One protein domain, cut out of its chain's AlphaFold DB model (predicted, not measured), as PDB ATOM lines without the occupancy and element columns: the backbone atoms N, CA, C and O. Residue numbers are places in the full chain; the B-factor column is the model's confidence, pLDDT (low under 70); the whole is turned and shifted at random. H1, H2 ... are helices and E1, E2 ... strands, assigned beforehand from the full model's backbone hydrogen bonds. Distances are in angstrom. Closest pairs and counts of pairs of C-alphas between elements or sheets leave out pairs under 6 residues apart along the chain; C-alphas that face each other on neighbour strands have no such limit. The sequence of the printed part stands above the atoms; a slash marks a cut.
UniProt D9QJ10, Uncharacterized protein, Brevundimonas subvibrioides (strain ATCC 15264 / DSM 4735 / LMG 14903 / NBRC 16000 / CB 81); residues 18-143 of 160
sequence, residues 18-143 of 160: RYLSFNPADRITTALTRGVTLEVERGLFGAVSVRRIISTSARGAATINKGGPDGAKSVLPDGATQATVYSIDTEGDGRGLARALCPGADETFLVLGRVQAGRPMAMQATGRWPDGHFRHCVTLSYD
ATOM      1  N   ARG A  18     -20.533   4.861  -4.506       85.50
ATOM      2  CA  ARG A  18     -20.152   6.126  -5.130       85.50
ATOM      3  C   ARG A  18     -18.973   6.743  -4.416       85.50
ATOM      4  O   ARG A  18     -18.802   6.593  -3.212       85.50
ATOM      5  N   TYR A  19     -18.179   7.476  -5.173       88.19
ATOM      6  CA  TYR A  19     -17.053   8.229  -4.665       88.19
ATOM      7  C   TYR A  19     -17.336   9.709  -4.860       88.19
ATOM      8  O   TYR A  19     -17.517  10.177  -5.983       88.19
ATOM      9  N   LEU A  20     -17.398  10.441  -3.753       91.38
ATOM     10  CA  LEU A  20     -17.605  11.883  -3.747       91.38
ATOM     11  C   LEU A  20     -16.267  12.559  -3.485       91.38
ATOM     12  O   LEU A  20     -15.656  12.340  -2.440       91.38
ATOM     13  N   SER A  21     -15.804  13.367  -4.430       92.12
ATOM     14  CA  SER A  21     -14.539  14.084  -4.315       92.12
ATOM     15  C   SER A  21     -14.770  15.533  -3.916       92.12
ATOM     16  O   SER A  21     -15.690  16.194  -4.405       92.12
ATOM     17  N   PHE A  22     -13.888  16.030  -3.059       93.38
ATOM     18  CA  PHE A  22     -13.979  17.351  -2.467       93.38
ATOM     19  C   PHE A  22     -12.623  18.053  -2.460       93.38
ATOM     20  O   PHE A  22     -11.597  17.445  -2.143       93.38
ATOM     21  N   ASN A  23     -12.644  19.346  -2.769       93.81
ATOM     22  CA  ASN A  23     -11.482  20.222  -2.707       93.81
ATOM     23  C   ASN A  23     -11.508  21.028  -1.403       93.81
ATOM     24  O   ASN A  23     -12.592  21.335  -0.908       93.81
ATOM     25  N   PRO A  24     -10.348  21.375  -0.827       94.38
ATOM     26  CA  PRO A  24     -10.308  22.249   0.338       94.38
ATOM     27  C   PRO A  24     -10.852  23.642  -0.021       94.38
ATOM     28  O   PRO A  24     -10.469  24.203  -1.046       94.38
ATOM     29  N   ALA A  25     -11.722  24.197   0.825       96.44
ATOM     30  CA  ALA A  25     -12.353  25.506   0.614       96.44
ATOM     31  C   ALA A  25     -11.538  26.672   1.208       96.44
ATOM     32  O   ALA A  25     -11.756  27.836   0.881       96.44
ATOM     33  N   ASP A  26     -10.580  26.374   2.091       95.69
ATOM     34  CA  ASP A  26      -9.754  27.375   2.763       95.69
ATOM     35  C   ASP A  26      -8.282  26.937   2.887       95.69
ATOM     36  O   ASP A  26      -7.904  25.791   2.609       95.69
ATOM     37  N   ARG A  27      -7.413  27.877   3.289       93.38
ATOM     38  CA  ARG A  27      -5.963  27.633   3.393       93.38
ATOM     39  C   ARG A  27      -5.609  26.625   4.483       93.38
ATOM     40  O   ARG A  27      -4.654  25.873   4.302       93.38
ATOM     41  N   ILE A  28      -6.347  26.613   5.593       92.12
ATOM     42  CA  ILE A  28      -6.097  25.702   6.717       92.12
ATOM     43  C   ILE A  28      -6.360  24.271   6.252       92.12
ATOM     44  O   ILE A  28      -5.492  23.402   6.344       92.12
ATOM     45  N   THR A  29      -7.522  24.056   5.646       92.75
ATOM     46  CA  THR A  29      -7.937  22.780   5.081       92.75
ATOM     47  C   THR A  29      -6.987  22.345   3.979       92.75
ATOM     48  O   THR A  29      -6.619  21.177   3.961       92.75
ATOM     49  N   THR A  30      -6.517  23.267   3.131       91.69
ATOM     50  CA  THR A  30      -5.516  22.991   2.081       91.69
ATOM     51  C   THR A  30      -4.175  22.534   2.659       91.69
ATOM     52  O   THR A  30      -3.552  21.607   2.141       91.69
ATOM     53  N   ALA A  31      -3.714  23.177   3.734       88.56
ATOM     54  CA  ALA A  31      -2.442  22.854   4.375       88.56
ATOM     55  C   ALA A  31      -2.470  21.473   5.047       88.56
ATOM     56  O   ALA A  31      -1.473  20.749   5.027       88.56
ATOM     57  N   LEU A  32      -3.617  21.097   5.617       88.12
ATOM     58  CA  LEU A  32      -3.808  19.814   6.294       88.12
ATOM     59  C   LEU A  32      -4.164  18.692   5.309       88.12
ATOM     60  O   LEU A  32      -3.679  17.565   5.429       88.12
ATOM     61  N   THR A  33      -4.979  19.006   4.302       85.88
ATOM     62  CA  THR A  33      -5.513  18.066   3.314       85.88
ATOM     63  C   THR A  33      -5.499  18.669   1.905       85.88
ATOM     64  O   THR A  33      -6.043  19.740   1.665       85.88
ATOM     65  N   ARG A  34      -4.945  17.963   0.914       84.62
ATOM     66  CA  ARG A  34      -4.984  18.385  -0.503       84.62
ATOM     67  C   ARG A  34      -6.303  18.008  -1.198       84.62
ATOM     68  O   ARG A  34      -6.341  17.865  -2.415       84.62
ATOM     69  N   GLY A  35      -7.369  17.822  -0.423       87.69
ATOM     70  CA  GLY A  35      -8.644  17.258  -0.859       87.69
ATOM     71  C   GLY A  35      -8.915  15.886  -0.249       87.69
ATOM     72  O   GLY A  35      -8.032  15.246   0.332       87.69
ATOM     73  N   VAL A  36     -10.166  15.453  -0.361       89.50
ATOM     74  CA  VAL A  36     -10.633  14.165   0.161       89.50
ATOM     75  C   VAL A  36     -11.564  13.496  -0.839       89.50
ATOM     76  O   VAL A  36     -12.261  14.158  -1.609       89.50
ATOM     77  N   THR A  37     -11.587  12.167  -0.824       90.12
ATOM     78  CA  THR A  37     -12.588  11.377  -1.539       90.12
ATOM     79  C   THR A  37     -13.309  10.470  -0.553       90.12
ATOM     80  O   THR A  37     -12.680   9.744   0.215       90.12
ATOM     81  N   LEU A  38     -14.636  10.530  -0.561       88.75
ATOM     82  CA  LEU A  38     -15.501   9.755   0.317       88.75
ATOM     83  C   LEU A  38     -16.088   8.593  -0.466       88.75
ATOM     84  O   LEU A  38     -16.781   8.822  -1.453       88.75
ATOM     85  N   GLU A  39     -15.845   7.371  -0.009       87.44
ATOM     86  CA  GLU A  39     -16.607   6.214  -0.461       87.44
ATOM     87  C   GLU A  39     -17.938   6.198   0.286       87.44
ATOM     88  O   GLU A  39     -17.983   6.088   1.517       87.44
ATOM     89  N   VAL A  40     -19.025   6.324  -0.463       85.69
ATOM     90  CA  VAL A  40     -20.379   6.353   0.061       85.69
ATOM     91  C   VAL A  40     -21.223   5.253  -0.561       85.69
ATOM     92  O   VAL A  40     -21.141   4.973  -1.752       85.69
ATOM     93  N   GLU A  41     -22.076   4.650   0.251       80.06
ATOM     94  CA  GLU A  41     -23.132   3.762  -0.222       80.06
ATOM     95  C   GLU A  41     -24.441   4.537  -0.292       80.06
ATOM     96  O   GLU A  41     -24.847   5.186   0.680       80.06
ATOM     97  N   ARG A  42     -25.108   4.466  -1.450       72.88
ATOM     98  CA  ARG A  42     -26.508   4.872  -1.553       72.88
ATOM     99  C   ARG A  42     -27.382   3.750  -1.001       72.88
ATOM    100  O   ARG A  42     -27.538   2.705  -1.623       72.88
ATOM    101  N   GLY A  43     -27.954   3.988   0.172       64.38
ATOM    102  CA  GLY A  43     -29.013   3.162   0.733       64.38
ATOM    103  C   GLY A  43     -30.363   3.419   0.058       64.38
ATOM    104  O   GLY A  43     -30.537   4.370  -0.714       64.38
ATOM    105  N   LEU A  44     -31.352   2.589   0.400       53.09
ATOM    106  CA  LEU A  44     -32.745   2.833   0.024       53.09
ATOM    107  C   LEU A  44     -33.195   4.223   0.518       53.09
ATOM    108  O   LEU A  44     -32.775   4.681   1.581       53.09
ATOM    109  N   PHE A  45     -34.036   4.905  -0.264       57.06
ATOM    110  CA  PHE A  45     -34.550   6.260   0.016       57.06
ATOM    111  C   PHE A  45     -33.509   7.399  -0.015       57.06
ATOM    112  O   PHE A  45     -33.735   8.468   0.551       57.06
ATOM    113  N   GLY A  46     -32.363   7.211  -0.679       59.81
ATOM    114  CA  GLY A  46     -31.370   8.281  -0.860       59.81
ATOM    115  C   GLY A  46     -30.563   8.604   0.403       59.81
ATOM    116  O   GLY A  46     -29.956   9.676   0.507       59.81
ATOM    117  N   ALA A  47     -30.555   7.696   1.383       61.25
ATOM    118  CA  ALA A  47     -29.617   7.753   2.493       61.25
ATOM    119  C   ALA A  47     -28.193   7.521   1.965       61.25
ATOM    120  O   ALA A  47     -27.945   6.571   1.232       61.25
ATOM    121  N   VAL A  48     -27.261   8.404   2.326       66.88
ATOM    122  CA  VAL A  48     -25.848   8.295   1.953       66.88
ATOM    123  C   VAL A  48     -25.079   7.932   3.215       66.88
ATOM    124  O   VAL A  48     -25.023   8.734   4.149       66.88
ATOM    125  N   SER A  49     -24.513   6.729   3.269       70.06
ATOM    126  CA  SER A  49     -23.614   6.330   4.353       70.06
ATOM    127  C   SER A  49     -22.175   6.400   3.879       70.06
ATOM    128  O   SER A  49     -21.778   5.671   2.973       70.06
ATOM    129  N   VAL A  50     -21.377   7.260   4.511       74.25
ATOM    130  CA  VAL A  50     -19.928   7.276   4.290       74.25
ATOM    131  C   VAL A  50     -19.345   6.026   4.934       74.25
ATOM    132  O   VAL A  50     -19.450   5.850   6.152       74.25
ATOM    133  N   ARG A  51     -18.749   5.166   4.110       74.12
ATOM    134  CA  ARG A  51     -18.056   3.956   4.559       74.12
ATOM    135  C   ARG A  51     -16.628   4.255   4.961       74.12
ATOM    136  O   ARG A  51     -16.157   3.773   5.984       74.12
ATOM    137  N   ARG A  52     -15.953   5.036   4.120       71.94
ATOM    138  CA  ARG A  52     -14.521   5.273   4.199       71.94
ATOM    139  C   ARG A  52     -14.209   6.663   3.668       71.94
ATOM    140  O   ARG A  52     -14.734   7.074   2.634       71.94
ATOM    141  N   ILE A  53     -13.341   7.374   4.372       74.88
ATOM    142  CA  ILE A  53     -12.778   8.643   3.909       74.88
ATOM    143  C   ILE A  53     -11.350   8.348   3.483       74.88
ATOM    144  O   ILE A  53     -10.572   7.801   4.261       74.88
ATOM    145  N   ILE A  54     -11.029   8.677   2.238       79.25
ATOM    146  CA  ILE A  54      -9.683   8.596   1.686       79.25
ATOM    147  C   ILE A  54      -9.181  10.031   1.604       79.25
ATOM    148  O   ILE A  54      -9.563  10.796   0.715       79.25
ATOM    149  N   SER A  55      -8.371  10.421   2.580       71.62
ATOM    150  CA  SER A  55      -7.807  11.768   2.625       71.62
ATOM    151  C   SER A  55      -6.495  11.798   1.868       71.62
ATOM    152  O   SER A  55      -5.553  11.170   2.327       71.62
ATOM    153  N   THR A  56      -6.377  12.568   0.785       64.81
ATOM    154  CA  THR A  56      -5.073  12.891   0.187       64.81
ATOM    155  C   THR A  56      -4.456  14.038   0.980       64.81
ATOM    156  O   THR A  56      -4.605  15.206   0.636       64.81
ATOM    157  N   SER A  57      -3.825  13.734   2.113       67.38
ATOM    158  CA  SER A  57      -3.106  14.741   2.895       67.38
ATOM    159  C   SER A  57      -1.854  15.220   2.153       67.38
ATOM    160  O   SER A  57      -1.380  14.562   1.224       67.38
ATOM    161  N   ALA A  58      -1.256  16.336   2.584       60.09
ATOM    162  CA  ALA A  58       0.072  16.726   2.093       60.09
ATOM    163  C   ALA A  58       1.151  15.663   2.393       60.09
ATOM    164  O   ALA A  58       2.226  15.702   1.799       60.09
ATOM    165  N   ARG A  59       0.855  14.725   3.303       62.16
ATOM    166  CA  ARG A  59       1.723  13.627   3.724       62.16
ATOM    167  C   ARG A  59       1.284  12.258   3.191       62.16
ATOM    168  O   ARG A  59       1.930  11.294   3.546       62.16
ATOM    169  N   GLY A  60       0.245  12.186   2.345       62.94
ATOM    170  CA  GLY A  60      -0.253  10.957   1.709       62.94
ATOM    171  C   GLY A  60      -1.669  10.523   2.143       62.94
ATOM    172  O   GLY A  60      -2.440  11.358   2.627       62.94
ATOM    173  N   ALA A  61      -2.059   9.271   1.885       67.75
ATOM    174  CA  ALA A  61      -3.435   8.779   1.995       67.75
ATOM    175  C   ALA A  61      -3.753   8.134   3.357       67.75
ATOM    176  O   ALA A  61      -3.129   7.148   3.739       67.75
ATOM    177  N   ALA A  62      -4.776   8.633   4.061       79.69
ATOM    178  CA  ALA A  62      -5.256   8.020   5.305       79.69
ATOM    179  C   ALA A  62      -6.590   7.293   5.105       79.69
ATOM    180  O   ALA A  62      -7.501   7.822   4.459       79.69
ATOM    181  N   THR A  63      -6.697   6.101   5.695       84.44
ATOM    182  CA  THR A  63      -7.951   5.355   5.835       84.44
ATOM    183  C   THR A  63      -8.680   5.822   7.086       84.44
ATOM    184  O   THR A  63      -8.070   6.036   8.130       84.44
ATOM    185  N   ILE A  64      -9.997   5.954   6.996       86.12
ATOM    186  CA  ILE A  64     -10.849   6.350   8.112       86.12
ATOM    187  C   ILE A  64     -12.050   5.410   8.159       86.12
ATOM    188  O   ILE A  64     -12.657   5.138   7.120       86.12
ATOM    189  N   ASN A  65     -12.399   4.957   9.359       87.69
ATOM    190  CA  ASN A  65     -13.454   3.976   9.605       87.69
ATOM    191  C   ASN A  65     -14.565   4.592  10.458       87.69
ATOM    192  O   ASN A  65     -14.296   5.374  11.367       87.69
ATOM    193  N   LYS A  66     -15.823   4.256  10.161       89.06
ATOM    194  CA  LYS A  66     -16.975   4.747  10.930       89.06
ATOM    195  C   LYS A  66     -16.946   4.181  12.351       89.06
ATOM    196  O   LYS A  66     -16.831   2.972  12.526       89.06
ATOM    197  N   GLY A  67     -17.131   5.048  13.340       90.38
ATOM    198  CA  GLY A  67     -17.097   4.705  14.759       90.38
ATOM    199  C   GLY A  67     -16.098   5.553  15.541       90.38
ATOM    200  O   GLY A  67     -15.307   6.305  14.976       90.38
ATOM    201  N   GLY A  68     -16.173   5.447  16.861       90.75
ATOM    202  CA  GLY A  68     -15.358   6.207  17.800       90.75
ATOM    203  C   GLY A  68     -16.156   6.572  19.054       90.75
ATOM    204  O   GLY A  68     -17.364   6.335  19.107       90.75
ATOM    205  N   PRO A  69     -15.492   7.125  20.074       94.25
ATOM    206  CA  PRO A  69     -16.119   7.475  21.340       94.25
ATOM    207  C   PRO A  69     -17.084   8.656  21.180       94.25
ATOM    208  O   PRO A  69     -16.779   9.638  20.501       94.25
ATOM    209  N   ASP A  70     -18.221   8.610  21.878       92.12
ATOM    210  CA  ASP A  70     -19.215   9.693  21.854       92.12
ATOM    211  C   ASP A  70     -18.654  11.036  22.344       92.12
ATOM    212  O   ASP A  70     -19.096  12.092  21.885       92.12
ATOM    213  N   GLY A  71     -17.626  10.999  23.201       94.19
ATOM    214  CA  GLY A  71     -16.905  12.181  23.674       94.19
ATOM    215  C   GLY A  71     -16.344  13.053  22.543       94.19
ATOM    216  O   GLY A  71     -16.333  14.275  22.679       94.19
ATOM    217  N   ALA A  72     -16.010  12.471  21.387       95.88
ATOM    218  CA  ALA A  72     -15.571  13.219  20.206       95.88
ATOM    219  C   ALA A  72     -16.632  14.223  19.708       95.88
ATOM    220  O   ALA A  72     -16.295  15.281  19.189       95.88
ATOM    221  N   LYS A  73     -17.927  13.934  19.896       95.00
ATOM    222  CA  LYS A  73     -19.024  14.840  19.506       95.00
ATOM    223  C   LYS A  73     -19.296  15.924  20.547       95.00
ATOM    224  O   LYS A  73     -19.876  16.951  20.219       95.00
ATOM    225  N   SER A  74     -18.914  15.689  21.801       93.50
ATOM    226  CA  SER A  74     -19.265  16.572  22.923       93.50
ATOM    227  C   SER A  74     -18.494  17.890  22.944       93.50
ATOM    228  O   SER A  74     -18.873  18.812  23.653       93.50
ATOM    229  N   VAL A  75     -17.418  17.975  22.162       96.19
ATOM    230  CA  VAL A  75     -16.493  19.115  22.147       96.19
ATOM    231  C   VAL A  75     -16.557  19.903  20.849       96.19
ATOM    232  O   VAL A  75     -15.690  20.732  20.596       96.19
ATOM    233  N   LEU A  76     -17.541  19.616  19.996       95.75
ATOM    234  CA  LEU A  76     -17.710  20.343  18.748       95.75
ATOM    235  C   LEU A  76     -18.058  21.814  19.013       95.75
ATOM    236  O   LEU A  76     -18.719  22.107  20.008       95.75
ATOM    237  N   PRO A  77     -17.636  22.733  18.128       93.62
ATOM    238  CA  PRO A  77     -17.963  24.145  18.273       93.62
ATOM    239  C   PRO A  77     -19.477  24.377  18.194       93.62
ATOM    240  O   PRO A  77     -20.202  23.621  17.539       93.62
ATOM    241  N   ASP A  78     -19.941  25.461  18.813       89.81
ATOM    242  CA  ASP A  78     -21.352  25.840  18.790       89.81
ATOM    243  C   ASP A  78     -21.877  25.962  17.351       89.81
ATOM    244  O   ASP A  78     -21.226  26.508  16.458       89.81
ATOM    245  N   GLY A  79     -23.074  25.419  17.112       86.75
ATOM    246  CA  GLY A  79     -23.689  25.383  15.781       86.75
ATOM    247  C   GLY A  79     -23.163  24.277  14.854       86.75
ATOM    248  O   GLY A  79     -23.660  24.143  13.732       86.75
ATOM    249  N   ALA A  80     -22.212  23.447  15.298       89.38
ATOM    250  CA  ALA A  80     -21.820  22.246  14.571       89.38
ATOM    251  C   ALA A  80     -23.005  21.276  14.428       89.38
ATOM    252  O   ALA A  80     -23.652  20.889  15.398       89.38
ATOM    253  N   THR A  81     -23.270  20.847  13.195       86.88
ATOM    254  CA  THR A  81     -24.332  19.874  12.867       86.88
ATOM    255  C   THR A  81     -23.780  18.469  12.614       86.88
ATOM    256  O   THR A  81     -24.521  17.543  12.277       86.88
ATOM    257  N   GLN A  82     -22.461  18.299  12.737       89.88
ATOM    258  CA  GLN A  82     -21.779  17.026  12.555       89.88
ATOM    259  C   GLN A  82     -22.080  16.079  13.721       89.88
ATOM    260  O   GLN A  82     -22.016  16.471  14.880       89.88
ATOM    261  N   ALA A  83     -22.388  14.818  13.418       88.69
ATOM    262  CA  ALA A  83     -22.869  13.869  14.427       88.69
ATOM    263  C   ALA A  83     -22.326  12.445  14.262       88.69
ATOM    264  O   ALA A  83     -22.530  11.607  15.136       88.69
ATOM    265  N   THR A  84     -21.651  12.139  13.152       92.06
ATOM    266  CA  THR A  84     -21.098  10.802  12.911       92.06
ATOM    267  C   THR A  84     -19.597  10.827  13.131       92.06
ATOM    268  O   THR A  84     -18.896  11.574  12.454       92.06
ATOM    269  N   VAL A  85     -19.121  10.015  14.073       94.50
ATOM    270  CA  VAL A  85     -17.698   9.899  14.416       94.50
ATOM    271  C   VAL A  85     -17.025   8.878  13.513       94.50
ATOM    272  O   VAL A  85     -17.613   7.845  13.174       94.50
ATOM    273  N   TYR A  86     -15.786   9.175  13.154       93.50
ATOM    274  CA  TYR A  86     -14.897   8.297  12.430       93.50
ATOM    275  C   TYR A  86     -13.509   8.281  13.072       93.50
ATOM    276  O   TYR A  86     -12.940   9.332  13.378       93.50
ATOM    277  N   SER A  87     -12.937   7.092  13.220       93.44
ATOM    278  CA  SER A  87     -11.560   6.882  13.656       93.44
ATOM    279  C   SER A  87     -10.605   6.969  12.472       93.44
ATOM    280  O   SER A  87     -10.885   6.403  11.411       93.44
ATOM    281  N   ILE A  88      -9.458   7.614  12.665       90.88
ATOM    282  CA  ILE A  88      -8.367   7.610  11.690       90.88
ATOM    283  C   ILE A  88      -7.521   6.360  11.931       90.88
ATOM    284  O   ILE A  88      -7.029   6.151  13.040       90.88
ATOM    285  N   ASP A  89      -7.358   5.528  10.906       89.81
ATOM    286  CA  ASP A  89      -6.416   4.412  10.959       89.81
ATOM    287  C   ASP A  89      -4.991   4.962  11.110       89.81
ATOM    288  O   ASP A  89      -4.647   5.948  10.467       89.81
ATOM    289  N   THR A  90      -4.158   4.371  11.964       86.88
ATOM    290  CA  THR A  90      -2.787   4.868  12.175       86.88
ATOM    291  C   THR A  90      -1.771   4.276  11.201       86.88
ATOM    292  O   THR A  90      -0.619   4.719  11.198       86.88
ATOM    293  N   GLU A  91      -2.183   3.312  10.379       85.19
ATOM    294  CA  GLU A  91      -1.372   2.762   9.295       85.19
ATOM    295  C   GLU A  91      -1.127   3.784   8.172       85.19
ATOM    296  O   GLU A  91      -1.886   4.740   7.972       85.19
ATOM    297  N   GLY A  92      -0.032   3.584   7.428       82.81
ATOM    298  CA  GLY A  92       0.390   4.485   6.354       82.81
ATOM    299  C   GLY A  92       0.522   5.932   6.836       82.81
ATOM    300  O   GLY A  92       1.176   6.217   7.841       82.81
ATOM    301  N   ASP A  93      -0.146   6.850   6.139       84.12
ATOM    302  CA  ASP A  93      -0.066   8.289   6.419       84.12
ATOM    303  C   ASP A  93      -1.036   8.748   7.514       84.12
ATOM    304  O   ASP A  93      -1.054   9.921   7.902       84.12
ATOM    305  N   GLY A  94      -1.846   7.834   8.050       86.81
ATOM    306  CA  GLY A  94      -2.894   8.155   9.004       86.81
ATOM    307  C   GLY A  94      -2.377   8.651  10.353       86.81
ATOM    308  O   GLY A  94      -2.913   9.621  10.889       86.81
ATOM    309  N   ARG A  95      -1.249   8.122  10.852       89.88
ATOM    310  CA  ARG A  95      -0.562   8.682  12.035       89.88
ATOM    311  C   ARG A  95      -0.087  10.117  11.795       89.88
ATOM    312  O   ARG A  95      -0.230  10.976  12.668       89.88
ATOM    313  N   GLY A  96       0.476  10.377  10.616       88.50
ATOM    314  CA  GLY A  96       0.945  11.705  10.218       88.50
ATOM    315  C   GLY A  96      -0.202  12.706  10.090       88.50
ATOM    316  O   GLY A  96      -0.058  13.856  10.511       88.50
ATOM    317  N   LEU A  97      -1.347  12.261   9.565       88.75
ATOM    318  CA  LEU A  97      -2.577  13.043   9.507       88.75
ATOM    319  C   LEU A  97      -3.140  13.309  10.909       88.75
ATOM    320  O   LEU A  97      -3.390  14.462  11.244       88.75
ATOM    321  N   ALA A  98      -3.285  12.283  11.750       92.06
ATOM    322  CA  ALA A  98      -3.812  12.410  13.110       92.06
ATOM    323  C   ALA A  98      -3.025  13.436  13.940       92.06
ATOM    324  O   ALA A  98      -3.626  14.294  14.588       92.06
ATOM    325  N   ARG A  99      -1.686  13.405  13.852       92.19
ATOM    326  CA  ARG A  99      -0.794  14.382  14.497       92.19
ATOM    327  C   ARG A  99      -0.884  15.781  13.893       92.19
ATOM    328  O   ARG A  99      -0.688  16.750  14.617       92.19
ATOM    329  N   ALA A 100      -1.152  15.895  12.591       90.56
ATOM    330  CA  ALA A 100      -1.363  17.188  11.941       90.56
ATOM    331  C   ALA A 100      -2.665  17.846  12.405       90.56
ATOM    332  O   ALA A 100      -2.695  19.048  12.636       90.56
ATOM    333  N   LEU A 101      -3.726  17.046  12.521       92.75
ATOM    334  CA  LEU A 101      -5.056  17.508  12.896       92.75
ATOM    335  C   LEU A 101      -5.148  17.851  14.384       92.75
ATOM    336  O   LEU A 101      -5.718  18.880  14.720       92.75
ATOM    337  N   CYS A 102      -4.580  17.015  15.257       95.19
ATOM    338  CA  CYS A 102      -4.585  17.207  16.709       95.19
ATOM    339  C   CYS A 102      -3.181  16.974  17.296       95.19
ATOM    340  O   CYS A 102      -2.870  15.875  17.774       95.19
ATOM    341  N   PRO A 103      -2.301  17.988  17.270       94.31
ATOM    342  CA  PRO A 103      -0.985  17.887  17.890       94.31
ATOM    343  C   PRO A 103      -1.092  17.574  19.391       94.31
ATOM    344  O   PRO A 103      -1.802  18.250  20.131       94.31
ATOM    345  N   GLY A 104      -0.375  16.542  19.848       94.12
ATOM    346  CA  GLY A 104      -0.328  16.148  21.263       94.12
ATOM    347  C   GLY A 104      -1.475  15.258  21.765       94.12
ATOM    348  O   GLY A 104      -1.381  14.776  22.887       94.12
ATOM    349  N   ALA A 105      -2.503  14.983  20.957       96.94
ATOM    350  CA  ALA A 105      -3.536  14.004  21.307       96.94
ATOM    351  C   ALA A 105      -3.012  12.558  21.185       96.94
ATOM    352  O   ALA A 105      -2.152  12.279  20.343       96.94
ATOM    353  N   ASP A 106      -3.538  11.644  22.001       95.69
ATOM    354  CA  ASP A 106      -3.260  10.204  21.912       95.69
ATOM    355  C   ASP A 106      -4.070   9.551  20.791       95.69
ATOM    356  O   ASP A 106      -3.560   8.714  20.045       95.69
ATOM    357  N   GLU A 107      -5.320   9.988  20.635       95.75
ATOM    358  CA  GLU A 107      -6.248   9.510  19.612       95.75
ATOM    359  C   GLU A 107      -6.885  10.702  18.894       95.75
ATOM    360  O   GLU A 107      -7.220  11.702  19.533       95.75
ATOM    361  N   THR A 108      -7.093  10.585  17.581       95.81
ATOM    362  CA  THR A 108      -7.722  11.626  16.755       95.81
ATOM    363  C   THR A 108      -8.905  11.054  15.986       95.81
ATOM    364  O   THR A 108      -8.807  10.006  15.344       95.81
ATOM    365  N   PHE A 109     -10.012  11.789  15.997       95.88
ATOM    366  CA  PHE A 109     -11.273  11.430  15.364       95.88
ATOM    367  C   PHE A 109     -11.744  12.545  14.437       95.88
ATOM    368  O   PHE A 109     -11.500  13.729  14.681       95.88
ATOM    369  N   LEU A 110     -12.474  12.162  13.396       94.56
ATOM    370  CA  LEU A 110     -13.198  13.080  12.529       94.56
ATOM    371  C   LEU A 110     -14.693  12.951  12.791       94.56
ATOM    372  O   LEU A 110     -15.225  11.846  12.835       94.56
ATOM    373  N   VAL A 111     -15.384  14.076  12.923       95.38
ATOM    374  CA  VAL A 111     -16.837  14.117  13.055       95.38
ATOM    375  C   VAL A 111     -17.427  14.798  11.833       95.38
ATOM    376  O   VAL A 111     -17.077  15.932  11.502       95.38
ATOM    377  N   LEU A 112     -18.307  14.082  11.140       92.38
ATOM    378  CA  LEU A 112     -18.953  14.534   9.915       92.38
ATOM    379  C   LEU A 112     -20.469  14.605  10.088       92.38
ATOM    380  O   LEU A 112     -21.088  13.877  10.871       92.38
ATOM    381  N   GLY A 113     -21.064  15.516   9.325       88.50
ATOM    382  CA  GLY A 113     -22.503  15.627   9.156       88.50
ATOM    383  C   GLY A 113     -22.981  14.761   7.999       88.50
ATOM    384  O   GLY A 113     -22.267  13.894   7.491       88.50
ATOM    385  N   ARG A 114     -24.205  15.026   7.547       85.19
ATOM    386  CA  ARG A 114     -24.739  14.377   6.352       85.19
ATOM    387  C   ARG A 114     -23.954  14.835   5.121       85.19
ATOM    388  O   ARG A 114     -23.967  16.012   4.779       85.19
ATOM    389  N   VAL A 115     -23.321  13.886   4.437       87.25
ATOM    390  CA  VAL A 115     -22.620  14.124   3.172       87.25
ATOM    391  C   VAL A 115     -23.606  14.008   2.012       87.25
ATOM    392  O   VAL A 115     -24.408  13.074   1.959       87.25
ATOM    393  N   GLN A 116     -23.560  14.965   1.086       87.12
ATOM    394  CA  GLN A 116     -24.439  15.023  -0.081       87.12
ATOM    395  C   GLN A 116     -23.637  15.444  -1.313       87.12
ATOM    396  O   GLN A 116     -22.809  16.350  -1.238       87.12
ATOM    397  N   ALA A 117     -23.903  14.805  -2.453       87.25
ATOM    398  CA  ALA A 117     -23.365  15.257  -3.730       87.25
ATOM    399  C   ALA A 117     -23.869  16.676  -4.052       87.25
ATOM    400  O   ALA A 117     -25.004  17.026  -3.722       87.25
ATOM    401  N   GLY A 118     -23.022  17.495  -4.679       89.69
ATOM    402  CA  GLY A 118     -23.370  18.859  -5.087       89.69
ATOM    403  C   GLY A 118     -23.369  19.900  -3.964       89.69
ATOM    404  O   GLY A 118     -23.682  21.056  -4.228       89.69
ATOM    405  N   ARG A 119     -23.035  19.527  -2.719       92.88
ATOM    406  CA  ARG A 119     -23.033  20.451  -1.574       92.88
ATOM    407  C   ARG A 119     -21.670  20.489  -0.885       92.88
ATOM    408  O   ARG A 119     -21.029  19.443  -0.786       92.88
ATOM    409  N   PRO A 120     -21.241  21.658  -0.377       94.25
ATOM    410  CA  PRO A 120     -20.055  21.736   0.462       94.25
ATOM    411  C   PRO A 120     -20.258  20.940   1.755       94.25
ATOM    412  O   PRO A 120     -21.387  20.685   2.188       94.25
ATOM    413  N   MET A 121     -19.152  20.560   2.383       92.94
ATOM    414  CA  MET A 121     -19.153  19.826   3.643       92.94
ATOM    415  C   MET A 121     -18.105  20.377   4.603       92.94
ATOM    416  O   MET A 121     -17.085  20.922   4.187       92.94
ATOM    417  N   ALA A 122     -18.337  20.167   5.895       93.94
ATOM    418  CA  ALA A 122     -17.356  20.442   6.934       93.94
ATOM    419  C   ALA A 122     -17.115  19.193   7.787       93.94
ATOM    420  O   ALA A 122     -18.066  18.481   8.135       93.94
ATOM    421  N   MET A 123     -15.850  18.948   8.127       93.75
ATOM    422  CA  MET A 123     -15.421  17.916   9.071       93.75
ATOM    423  C   MET A 123     -14.806  18.564  10.300       93.75
ATOM    424  O   MET A 123     -14.081  19.548  10.190       93.75
ATOM    425  N   GLN A 124     -15.057  17.984  11.464       96.38
ATOM    426  CA  GLN A 124     -14.472  18.437  12.718       96.38
ATOM    427  C   GLN A 124     -13.420  17.433  13.159       96.38
ATOM    428  O   GLN A 124     -13.741  16.261  13.337       96.38
ATOM    429  N   ALA A 125     -12.178  17.864  13.341       95.75
ATOM    430  CA  ALA A 125     -11.170  17.039  13.983       95.75
ATOM    431  C   ALA A 125     -11.217  17.257  15.495       95.75
ATOM    432  O   ALA A 125     -11.201  18.392  15.979       95.75
ATOM    433  N   THR A 126     -11.256  16.157  16.231       97.75
ATOM    434  CA  THR A 126     -11.244  16.148  17.693       97.75
ATOM    435  C   THR A 126     -10.215  15.147  18.176       97.75
ATOM    436  O   THR A 126      -9.983  14.127  17.528       97.75
ATOM    437  N   GLY A 127      -9.572  15.449  19.294       97.69
ATOM    438  CA  GLY A 127      -8.547  14.599  19.879       97.69
ATOM    439  C   GLY A 127      -8.920  14.200  21.294       97.69
ATOM    440  O   GLY A 127      -9.622  14.945  21.977       97.69
ATOM    441  N   ARG A 128      -8.427  13.046  21.738       97.94
ATOM    442  CA  ARG A 128      -8.406  12.650  23.148       97.94
ATOM    443  C   ARG A 128      -6.988  12.810  23.676       97.94
ATOM    444  O   ARG A 128      -6.054  12.269  23.088       97.94
ATOM    445  N   TRP A 129      -6.820  13.579  24.744       97.31
ATOM    446  CA  TRP A 129      -5.513  13.841  25.345       97.31
ATOM    447  C   TRP A 129      -5.158  12.810  26.424       97.31
ATOM    448  O   TRP A 129      -6.044  12.083  26.878       97.31
ATOM    449  N   PRO A 130      -3.889  12.785  26.879       96.88
ATOM    450  CA  PRO A 130      -3.441  11.883  27.946       96.88
ATOM    451  C   PRO A 130      -4.192  12.033  29.273       96.88
ATOM    452  O   PRO A 130      -4.246  11.104  30.072       96.88
ATOM    453  N   ASP A 131      -4.803  13.195  29.505       96.06
ATOM    454  CA  ASP A 131      -5.689  13.459  30.644       96.06
ATOM    455  C   ASP A 131      -7.083  12.812  30.497       96.06
ATOM    456  O   ASP A 131      -7.920  12.914  31.388       96.06
ATOM    457  N   GLY A 132      -7.342  12.143  29.373       95.38
ATOM    458  CA  GLY A 132      -8.605  11.495  29.044       95.38
ATOM    459  C   GLY A 132      -9.670  12.434  28.476       95.38
ATOM    460  O   GLY A 132     -10.721  11.945  28.059       95.38
ATOM    461  N   HIS A 133      -9.416  13.744  28.412       97.44
ATOM    462  CA  HIS A 133     -10.381  14.722  27.928       97.44
ATOM    463  C   HIS A 133     -10.351  14.852  26.406       97.44
ATOM    464  O   HIS A 133      -9.301  14.804  25.759       97.44
ATOM    465  N   PHE A 134     -11.536  15.064  25.835       98.00
ATOM    466  CA  PHE A 134     -11.676  15.417  24.430       98.00
ATOM    467  C   PHE A 134     -11.479  16.918  24.241       98.00
ATOM    468  O   PHE A 134     -11.846  17.711  25.110       98.00
ATOM    469  N   ARG A 135     -10.923  17.319  23.097       97.94
ATOM    470  CA  ARG A 135     -10.877  18.723  22.662       97.94
ATOM    471  C   ARG A 135     -11.087  18.809  21.156       97.94
ATOM    472  O   ARG A 135     -10.670  17.914  20.415       97.94
ATOM    473  N   HIS A 136     -11.728  19.882  20.706       97.75
ATOM    474  CA  HIS A 136     -11.746  20.234  19.288       97.75
ATOM    475  C   HIS A 136     -10.388  20.783  18.869       97.75
ATOM    476  O   HIS A 136      -9.754  21.518  19.623       97.75
ATOM    477  N   CYS A 137      -9.936  20.378  17.687       96.56
ATOM    478  CA  CYS A 137      -8.626  20.760  17.176       96.56
ATOM    479  C   CYS A 137      -8.747  21.686  15.969       96.56
ATOM    480  O   CYS A 137      -8.076  22.713  15.908       96.56
ATOM    481  N   VAL A 138      -9.573  21.312  14.986       95.62
ATOM    482  CA  VAL A 138      -9.714  22.073  13.742       95.62
ATOM    483  C   VAL A 138     -11.013  21.738  13.016       95.62
ATOM    484  O   VAL A 138     -11.505  20.609  13.063       95.62
ATOM    485  N   THR A 139     -11.553  22.726  12.304       95.94
ATOM    486  CA  THR A 139     -12.619  22.544  11.315       95.94
ATOM    487  C   THR A 139     -12.009  22.512   9.921       95.94
ATOM    488  O   THR A 139     -11.252  23.406   9.551       95.94
ATOM    489  N   LEU A 140     -12.337  21.479   9.152       94.19
ATOM    490  CA  LEU A 140     -11.932  21.312   7.761       94.19
ATOM    491  C   LEU A 140     -13.134  21.600   6.860       94.19
ATOM    492  O   LEU A 140     -14.160  20.924   6.981       94.19
ATOM    493  N   SER A 141     -13.003  22.562   5.955       95.12
ATOM    494  CA  SER A 141     -14.074  23.015   5.063       95.12
ATOM    495  C   SER A 141     -13.781  22.597   3.629       95.12
ATOM    496  O   SER A 141     -12.679  22.820   3.125       95.12
ATOM    497  N   TYR A 142     -14.769  22.023   2.950       95.00
ATOM    498  CA  TYR A 142     -14.589  21.518   1.599       95.00
ATOM    499  C   TYR A 142     -15.715  21.892   0.644       95.00
ATOM    500  O   TYR A 142     -16.896  21.821   0.994       95.00
ATOM    501  N   ASP A 143     -15.326  22.138  -0.603       96.50
ATOM    502  CA  ASP A 143     -16.217  22.332  -1.736       96.50
ATOM    503  C   ASP A 143     -16.357  21.048  -2.549       96.50
ATOM    504  O   ASP A 143     -15.391  20.312  -2.791       96.50
TER     505      ASP A 143
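Overview. This is residues 18 to 143 of the 160 residues of an uncharacterized protein of Brevundimonas subvibrioides (strain ATCC 15264 / DSM 4735 / LMG 14903 / NBRC 16000 / CB 81) (UniProt D9QJ10). Eight strands form a closed barrel with short helices on its outside: H3 caps one end, H1 lies near that end, and H2 lies over the wall at E7. The seam between E8 and E1 is short, and the hairpin turns E2 to E3 and E7 to E8 reach out at the two extremes of the length. The 126 printed residues hold, in order, E1 H1 E2 E3 E4 H2 E5 H3 E6 E7 E8; the ring runs E1 to E8 in sequence and back to E1, with antiparallel neighbours throughout. The class is mixed, helices and strands; the whole is compact, with a radius of gyration of the C-alphas of 13.5 A and spans of 42 by 28 by 26 A, only just elongated.

Arrangement. E1, residues 18 to 24, and E2, residues 33 to 42, are neighbours, with N 20 and O 38 within hydrogen-bond range at 2.9 A. E3, residues 48 to 57, forms a hairpin with E2, N 37 and O 54 at 2.9 A, and bends by 65 degrees at residue 51. E4, residues 60 to 66, forms a hairpin with E3, N 57 and O 60 at 2.8 A; E2, E3 and E4 are a meander, each strand the antiparallel neighbour of the one before. E5, residues 84 to 88, pairs with E4, N 65 and O 87 at 2.9 A. E6, residues 107 to 112, pairs with E5, N 86 and O 110 at 2.7 A. E7, residues 121 to 128, forms a hairpin with E6, N 109 and O 126 at 2.8 A. E8, residues 134 to 143, forms a hairpin with E7, N 123 and O 140 at 2.8 A, which gives a second meander, E6 E7 E8. E8 also pairs with E1, N 23 and O 143 at 2.9 A. H1, residues 27 to 32, is on the barrel, outside it, at a height over the sheet of 6.8 A; its closest C-alphas to E8 are Thr 29 and Leu 140, 5.0 A. H2, residues 71 to 74, lies over E7, the closest C-alphas being Ala 72 and Thr 126, 5.8 A. The sheet curls round H3, residues 94 to 101, whose closest C-alphas to E4 are Gly 94 and Ala 62, 4.4 A. H1 and H3 only just touch, with 3 pairs of C-alphas within 8 A, the closest being Leu 32 and Ala 100, 6.7 A. In H1 and H3 every O i to N i+4 pair is within hydrogen-bond range; H2 is too short for one.

Along the chain. E1 begins at C-alpha 18 (-20.152, 6.126, -5.130), and E8 ends at C-alpha 143 (-16.217, 22.332, -1.736). From first to last C-alpha E8 measures 27.4 A, E2 25.3 A, E3 23.7 A and E7 23.4 A; H3 measures 10.4 A.

Size, cuts and confidence. The C-alphas farthest apart are those of Phe 45 and Asp 131, 42.7 A. The printed part has no cut, and none of its links is long. Mean pLDDT of the printed part is 87.8; residues 43 to 48 and 56 to 61 are under 70.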